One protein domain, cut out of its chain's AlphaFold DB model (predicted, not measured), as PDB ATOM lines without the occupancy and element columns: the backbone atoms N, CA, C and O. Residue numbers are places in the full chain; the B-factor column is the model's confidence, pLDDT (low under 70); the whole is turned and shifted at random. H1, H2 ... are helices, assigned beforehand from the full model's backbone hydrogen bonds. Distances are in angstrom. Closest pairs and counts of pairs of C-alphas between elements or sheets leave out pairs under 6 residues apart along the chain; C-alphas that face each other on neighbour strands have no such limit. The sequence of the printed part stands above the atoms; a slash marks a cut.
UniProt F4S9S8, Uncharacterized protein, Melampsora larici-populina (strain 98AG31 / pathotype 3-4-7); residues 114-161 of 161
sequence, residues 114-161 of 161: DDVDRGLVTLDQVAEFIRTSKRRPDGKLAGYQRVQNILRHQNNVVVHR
ATOM      1  N   ASP A 114     -60.091 -10.988 -27.034       82.31
ATOM      2  CA  ASP A 114     -58.761 -10.981 -26.449       82.31
ATOM      3  C   ASP A 114     -57.687 -10.596 -27.481       82.31
ATOM      4  O   ASP A 114     -57.985 -10.274 -28.636       82.31
ATOM      5  N   ASP A 115     -56.424 -10.566 -27.062       81.94
ATOM      6  CA  ASP A 115     -55.329 -10.141 -27.938       81.94
ATOM      7  C   ASP A 115     -55.036 -11.162 -29.051       81.94
ATOM      8  O   ASP A 115     -54.471 -10.795 -30.085       81.94
ATOM      9  N   VAL A 116     -55.471 -12.418 -28.883       82.38
ATOM     10  CA  VAL A 116     -55.420 -13.439 -29.939       82.38
ATOM     11  C   VAL A 116     -56.480 -13.146 -30.998       82.38
ATOM     12  O   VAL A 116     -56.179 -13.151 -32.190       82.38
ATOM     13  N   ASP A 117     -57.703 -12.818 -30.579       80.12
ATOM     14  CA  ASP A 117     -58.796 -12.440 -31.480       80.12
ATOM     15  C   ASP A 117     -58.485 -11.176 -32.284       80.12
ATOM     16  O   ASP A 117     -58.894 -11.047 -33.438       80.12
ATOM     17  N   ARG A 118     -57.753 -10.239 -31.674       80.75
ATOM     18  CA  ARG A 118     -57.310  -8.991 -32.313       80.75
ATOM     19  C   ARG A 118     -56.102  -9.176 -33.231       80.75
ATOM     20  O   ARG A 118     -55.702  -8.219 -33.888       80.75
ATOM     21  N   GLY A 119     -55.509 -10.371 -33.267       80.25
ATOM     22  CA  GLY A 119     -54.300 -10.655 -34.038       80.25
ATOM     23  C   GLY A 119     -53.048  -9.951 -33.507       80.25
ATOM     24  O   GLY A 119     -52.059  -9.853 -34.228       80.25
ATOM     25  N   LEU A 120     -53.080  -9.454 -32.265       84.56
ATOM     26  CA  LEU A 120     -51.924  -8.834 -31.612       84.56
ATOM     27  C   LEU A 120     -50.911  -9.893 -31.171       84.56
ATOM     28  O   LEU A 120     -49.709  -9.637 -31.153       84.56
ATOM     29  N   VAL A 121     -51.404 -11.087 -30.837       84.38
ATOM     30  CA  VAL A 121     -50.591 -12.255 -30.504       84.38
ATOM     31  C   VAL A 121     -51.148 -13.512 -31.164       84.38
ATOM     32  O   VAL A 121     -52.349 -13.662 -31.369       84.38
ATOM     33  N   THR A 122     -50.272 -14.454 -31.484       85.94
ATOM     34  CA  THR A 122     -50.662 -15.788 -31.959       85.94
ATOM     35  C   THR A 122     -50.821 -16.759 -30.789       85.94
ATOM     36  O   THR A 122     -50.228 -16.573 -29.724       85.94
ATOM     37  N   LEU A 123     -51.579 -17.842 -30.990       83.94
ATOM     38  CA  LEU A 123     -51.691 -18.912 -29.989       83.94
ATOM     39  C   LEU A 123     -50.325 -19.510 -29.624       83.94
ATOM     40  O   LEU A 123     -50.085 -19.808 -28.455       83.94
ATOM     41  N   ASP A 124     -49.416 -19.626 -30.592       85.94
ATOM     42  CA  ASP A 124     -48.068 -20.151 -30.360       85.94
ATOM     43  C   ASP A 124     -47.229 -19.210 -29.492       85.94
ATOM     44  O   ASP A 124     -46.551 -19.661 -28.567       85.94
ATOM     45  N   GLN A 125     -47.328 -17.897 -29.724       85.00
ATOM     46  CA  GLN A 125     -46.684 -16.890 -28.877       85.00
ATOM     47  C   GLN A 125     -47.244 -16.917 -27.454       85.00
ATOM     48  O   GLN A 125     -46.472 -16.911 -26.497       85.00
ATOM     49  N   VAL A 126     -48.567 -17.021 -27.291       84.75
ATOM     50  CA  VAL A 126     -49.193 -17.180 -25.969       84.75
ATOM     51  C   VAL A 126     -48.686 -18.449 -25.282       84.75
ATOM     52  O   VAL A 126     -48.312 -18.410 -24.108       84.75
ATOM     53  N   ALA A 127     -48.607 -19.568 -26.003       86.56
ATOM     54  CA  ALA A 127     -48.087 -20.821 -25.469       86.56
ATOM     55  C   ALA A 127     -46.615 -20.700 -25.043       86.56
ATOM     56  O   ALA A 127     -46.227 -21.272 -24.021       86.56
ATOM     57  N   GLU A 128     -45.796 -19.956 -25.787       87.06
ATOM     58  CA  GLU A 128     -44.401 -19.696 -25.426       87.06
ATOM     59  C   GLU A 128     -44.288 -18.773 -24.206       87.06
ATOM     60  O   GLU A 128     -43.494 -19.046 -23.303       87.06
ATOM     61  N   PHE A 129     -45.131 -17.741 -24.096       85.62
ATOM     62  CA  PHE A 129     -45.195 -16.886 -22.906       85.62
ATOM     63  C   PHE A 129     -45.609 -17.668 -21.657       85.62
ATOM     64  O   PHE A 129     -45.041 -17.471 -20.581       85.62
ATOM     65  N   ILE A 130     -46.540 -18.614 -21.785       84.62
ATOM     66  CA  ILE A 130     -46.914 -19.512 -20.684       84.62
ATOM     67  C   ILE A 130     -45.733 -20.417 -20.311       84.62
ATOM     68  O   ILE A 130     -45.414 -20.546 -19.127       84.62
ATOM     69  N   ARG A 131     -45.053 -21.018 -21.297       86.06
ATOM     70  CA  ARG A 131     -43.890 -21.895 -21.072       86.06
ATOM     71  C   ARG A 131     -42.748 -21.160 -20.373       86.06
ATOM     72  O   ARG A 131     -42.229 -21.649 -19.370       86.06
ATOM     73  N   THR A 132     -42.381 -19.981 -20.865       84.75
ATOM     74  CA  THR A 132     -41.341 -19.132 -20.263       84.75
ATOM     75  C   THR A 132     -41.730 -18.681 -18.858       84.75
ATOM     76  O   THR A 132     -40.913 -18.780 -17.943       84.75
ATOM     77  N   SER A 133     -42.989 -18.291 -18.641       82.06
ATOM     78  CA  SER A 133     -43.498 -17.935 -17.311       82.06
ATOM     79  C   SER A 133     -43.389 -19.100 -16.327       82.06
ATOM     80  O   SER A 133     -42.889 -18.926 -15.221       82.06
ATOM     81  N   LYS A 134     -43.773 -20.314 -16.738       82.19
ATOM     82  CA  LYS A 134     -43.684 -21.537 -15.917       82.19
ATOM     83  C   LYS A 134     -42.252 -21.926 -15.533       82.19
ATOM     84  O   LYS A 134     -42.071 -22.606 -14.526       82.19
ATOM     85  N   ARG A 135     -41.244 -21.506 -16.305       83.19
ATOM     86  CA  ARG A 135     -39.821 -21.734 -15.990       83.19
ATOM     87  C   ARG A 135     -39.292 -20.793 -14.904       83.19
ATOM     88  O   ARG A 135     -38.287 -21.119 -14.274       83.19
ATOM     89  N   ARG A 136     -39.944 -19.649 -14.666       79.69
ATOM     90  CA  ARG A 136     -39.553 -18.697 -13.614       79.69
ATOM     91  C   ARG A 136     -39.970 -19.205 -12.226       79.69
ATOM     92  O   ARG A 136     -40.987 -19.900 -12.125       79.69
ATOM     93  N   PRO A 137     -39.250 -18.828 -11.150       71.62
ATOM     94  CA  PRO A 137     -39.607 -19.201  -9.776       71.62
ATOM     95  C   PRO A 137     -41.070 -18.864  -9.448       71.62
ATOM     96  O   PRO A 137     -41.808 -19.702  -8.933       71.62
ATOM     97  N   ASP A 138     -41.511 -17.683  -9.877       72.00
ATOM     98  CA  ASP A 138     -42.847 -17.127  -9.642       72.00
ATOM     99  C   ASP A 138     -43.963 -17.885 -10.379       72.00
ATOM    100  O   ASP A 138     -45.131 -17.836  -9.980       72.00
ATOM    101  N   GLY A 139     -43.614 -18.565 -11.476       71.12
ATOM    102  CA  GLY A 139     -44.544 -19.278 -12.346       71.12
ATOM    103  C   GLY A 139     -44.560 -20.792 -12.141       71.12
ATOM    104  O   GLY A 139     -45.549 -21.434 -12.494       71.12
ATOM    105  N   LYS A 140     -43.525 -21.379 -11.530       73.19
ATOM    106  CA  LYS A 140     -43.374 -22.839 -11.388       73.19
ATOM    107  C   LYS A 140     -44.564 -23.509 -10.682       73.19
ATOM    108  O   LYS A 140     -45.005 -24.572 -11.109       73.19
ATOM    109  N   LEU A 141     -45.135 -22.848  -9.670       75.00
ATOM    110  CA  LEU A 141     -46.343 -23.285  -8.943       75.00
ATOM    111  C   LEU A 141     -47.591 -22.449  -9.278       75.00
ATOM    112  O   LEU A 141     -48.639 -22.605  -8.654       75.00
ATOM    113  N   ALA A 142     -47.506 -21.544 -10.255       77.50
ATOM    114  CA  ALA A 142     -48.612 -20.657 -10.588       77.50
ATOM    115  C   ALA A 142     -49.786 -21.447 -11.179       77.50
ATOM    116  O   ALA A 142     -49.668 -22.042 -12.251       77.50
ATOM    117  N   GLY A 143     -50.936 -21.416 -10.508       80.25
ATOM    118  CA  GLY A 143     -52.208 -21.823 -11.101       80.25
ATOM    119  C   GLY A 143     -52.631 -20.889 -12.242       80.25
ATOM    120  O   GLY A 143     -52.010 -19.852 -12.481       80.25
ATOM    121  N   TYR A 144     -53.719 -21.236 -12.928       80.38
ATOM    122  CA  TYR A 144     -54.211 -20.514 -14.109       80.38
ATOM    123  C   TYR A 144     -54.340 -18.993 -13.903       80.38
ATOM    124  O   TYR A 144     -53.802 -18.216 -14.688       80.38
ATOM    125  N   GLN A 145     -54.966 -18.563 -12.802       80.06
ATOM    126  CA  GLN A 145     -55.147 -17.138 -12.487       80.06
ATOM    127  C   GLN A 145     -53.815 -16.391 -12.354       80.06
ATOM    128  O   GLN A 145     -53.685 -15.251 -12.794       80.06
ATOM    129  N   ARG A 146     -52.797 -17.039 -11.775       81.62
ATOM    130  CA  ARG A 146     -51.485 -16.419 -11.591       81.62
ATOM    131  C   ARG A 146     -50.694 -16.360 -12.897       81.62
ATOM    132  O   ARG A 146     -50.017 -15.366 -13.126       81.62
ATOM    133  N   VAL A 147     -50.854 -17.345 -13.784       83.50
ATOM    134  CA  VAL A 147     -50.326 -17.282 -15.160       83.50
ATOM    135  C   VAL A 147     -50.997 -16.156 -15.953       83.50
ATOM    136  O   VAL A 147     -50.291 -15.375 -16.580       83.50
ATOM    137  N   GLN A 148     -52.324 -16.000 -15.875       82.44
ATOM    138  CA  GLN A 148     -53.019 -14.867 -16.506       82.44
ATOM    139  C   GLN A 148     -52.500 -13.518 -15.999       82.44
ATOM    140  O   GLN A 148     -52.308 -12.595 -16.788       82.44
ATOM    141  N   ASN A 149     -52.236 -13.409 -14.696       83.50
ATOM    142  CA  ASN A 149     -51.695 -12.183 -14.121       83.50
ATOM    143  C   ASN A 149     -50.285 -11.876 -14.652       83.50
ATOM    144  O   ASN A 149     -49.980 -10.733 -14.983       83.50
ATOM    145  N   ILE A 150     -49.442 -12.905 -14.787       83.50
ATOM    146  CA  ILE A 150     -48.105 -12.779 -15.380       83.50
ATOM    147  C   ILE A 150     -48.202 -12.325 -16.839       83.50
ATOM    148  O   ILE A 150     -47.563 -11.341 -17.197       83.50
ATOM    149  N   LEU A 151     -49.042 -12.966 -17.657       84.19
ATOM    150  CA  LEU A 151     -49.227 -12.583 -19.062       84.19
ATOM    151  C   LEU A 151     -49.666 -11.121 -19.198       84.19
ATOM    152  O   LEU A 151     -49.095 -10.371 -19.990       84.19
ATOM    153  N   ARG A 152     -50.618 -10.688 -18.367       84.88
ATOM    154  CA  ARG A 152     -51.146  -9.324 -18.406       84.88
ATOM    155  C   ARG A 152     -50.122  -8.277 -17.968       84.88
ATOM    156  O   ARG A 152     -50.029  -7.236 -18.603       84.88
ATOM    157  N   HIS A 153     -49.375  -8.522 -16.892       84.06
ATOM    158  CA  HIS A 153     -48.484  -7.508 -16.314       84.06
ATOM    159  C   HIS A 153     -47.049  -7.557 -16.837       84.06
ATOM    160  O   HIS A 153     -46.389  -6.524 -16.864       84.06
ATOM    161  N   GLN A 154     -46.550  -8.731 -17.224       80.56
ATOM    162  CA  GLN A 154     -45.163  -8.904 -17.670       80.56
ATOM    163  C   GLN A 154     -45.042  -8.942 -19.192       80.56
ATOM    164  O   GLN A 154     -44.049  -8.463 -19.729       80.56
ATOM    165  N   ASN A 155     -46.039  -9.494 -19.888       78.38
ATOM    166  CA  ASN A 155     -46.016  -9.633 -21.346       78.38
ATOM    167  C   ASN A 155     -46.965  -8.651 -22.047       78.38
ATOM    168  O   ASN A 155     -46.940  -8.572 -23.269       78.38
ATOM    169  N   ASN A 156     -47.771  -7.901 -21.283       82.94
ATOM    170  CA  ASN A 156     -48.826  -7.023 -21.792       82.94
ATOM    171  C   ASN A 156     -49.795  -7.753 -22.742       82.94
ATOM    172  O   ASN A 156     -50.227  -7.190 -23.742       82.94
ATOM    173  N   VAL A 157     -50.099  -9.020 -22.431       83.81
ATOM    174  CA  VAL A 157     -51.014  -9.867 -23.205       83.81
ATOM    175  C   VAL A 157     -52.240 -10.212 -22.367       83.81
ATOM    176  O   VAL A 157     -52.137 -10.773 -21.273       83.81
ATOM    177  N   VAL A 158     -53.416  -9.927 -22.910       81.94
ATOM    178  CA  VAL A 158     -54.719 -10.282 -22.360       81.94
ATOM    179  C   VAL A 158     -55.287 -11.439 -23.170       81.94
ATOM    180  O   VAL A 158     -55.591 -11.294 -24.348       81.94
ATOM    181  N   VAL A 159     -55.450 -12.589 -22.514       79.38
ATOM    182  CA  VAL A 159     -56.092 -13.784 -23.086       79.38
ATOM    183  C   VAL A 159     -57.264 -14.179 -22.197       79.38
ATOM    184  O   VAL A 159     -57.118 -14.298 -20.970       79.38
ATOM    185  N   HIS A 160     -58.435 -14.351 -22.804       72.88
ATOM    186  CA  HIS A 160     -59.643 -14.784 -22.109       72.88
ATOM    187  C   HIS A 160     -59.851 -16.292 -22.292       72.88
ATOM    188  O   HIS A 160     -59.271 -16.905 -23.183       72.88
ATOM    189  N   ARG A 161     -60.604 -16.903 -21.372       60.44
ATOM    190  CA  ARG A 161     -60.967 -18.320 -21.469       60.44
ATOM    191  C   ARG A 161     -62.189 -18.485 -22.359       60.44
ATOM    192  O   ARG A 161     -63.077 -17.609 -22.255       60.44
TER     193      ARG A 161
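This is residues 114 to 161 of the 161 residues of an uncharacterized protein of Melampsora larici-populina (strain 98AG31 / pathotype 3-4-7) (UniProt F4S9S8). A long helix, H1, has a second helix, H3, packed nearly at right angles on its residues 129 to 134, with the short H2 at the turn between them. The printed part has 48 residues, with three named helices in the order H1, H2, H3 and no named strand: all helix. It is compact, with a radius of gyration of the C-alphas of 10.1 A, and elongated, spanning 30 by 17 by 16 A.

H1, residues 123 to 135, touches H3, residues 144 to 154, with its residues 129 to 134 alone; the closest C-alphas, of Ile 130 and Val 147, are 6.9 A apart. Their lines are about perpendicular, at 81 degrees. H2, residues 137 to 140, and H1 only just touch, only at the corner by their link, with 3 pairs of C-alphas within 8 A; H1 takes part with residues 133 to 134 alone, and the closest C-alphas are those of Lys 134 and Lys 140, 4.7 A apart. H2 and H3 are close but not clearly touching. Every O i to N i+4 pair is within hydrogen-bond range in H1 and H3; H2 is too short for one.

H1 is 18.6 A long, from C-alpha 123 at (-51.691, -18.912, -29.989); H2 is 5.5 A. H3 is 15.1 A, ending at C-alpha 154 at (-45.163, -8.904, -17.670).

The C-alphas of Arg 118 and Pro 137, the two farthest apart, are 30.4 A apart. The printed part has no cut, and both links are tight. Residue 161 is under pLDDT 70.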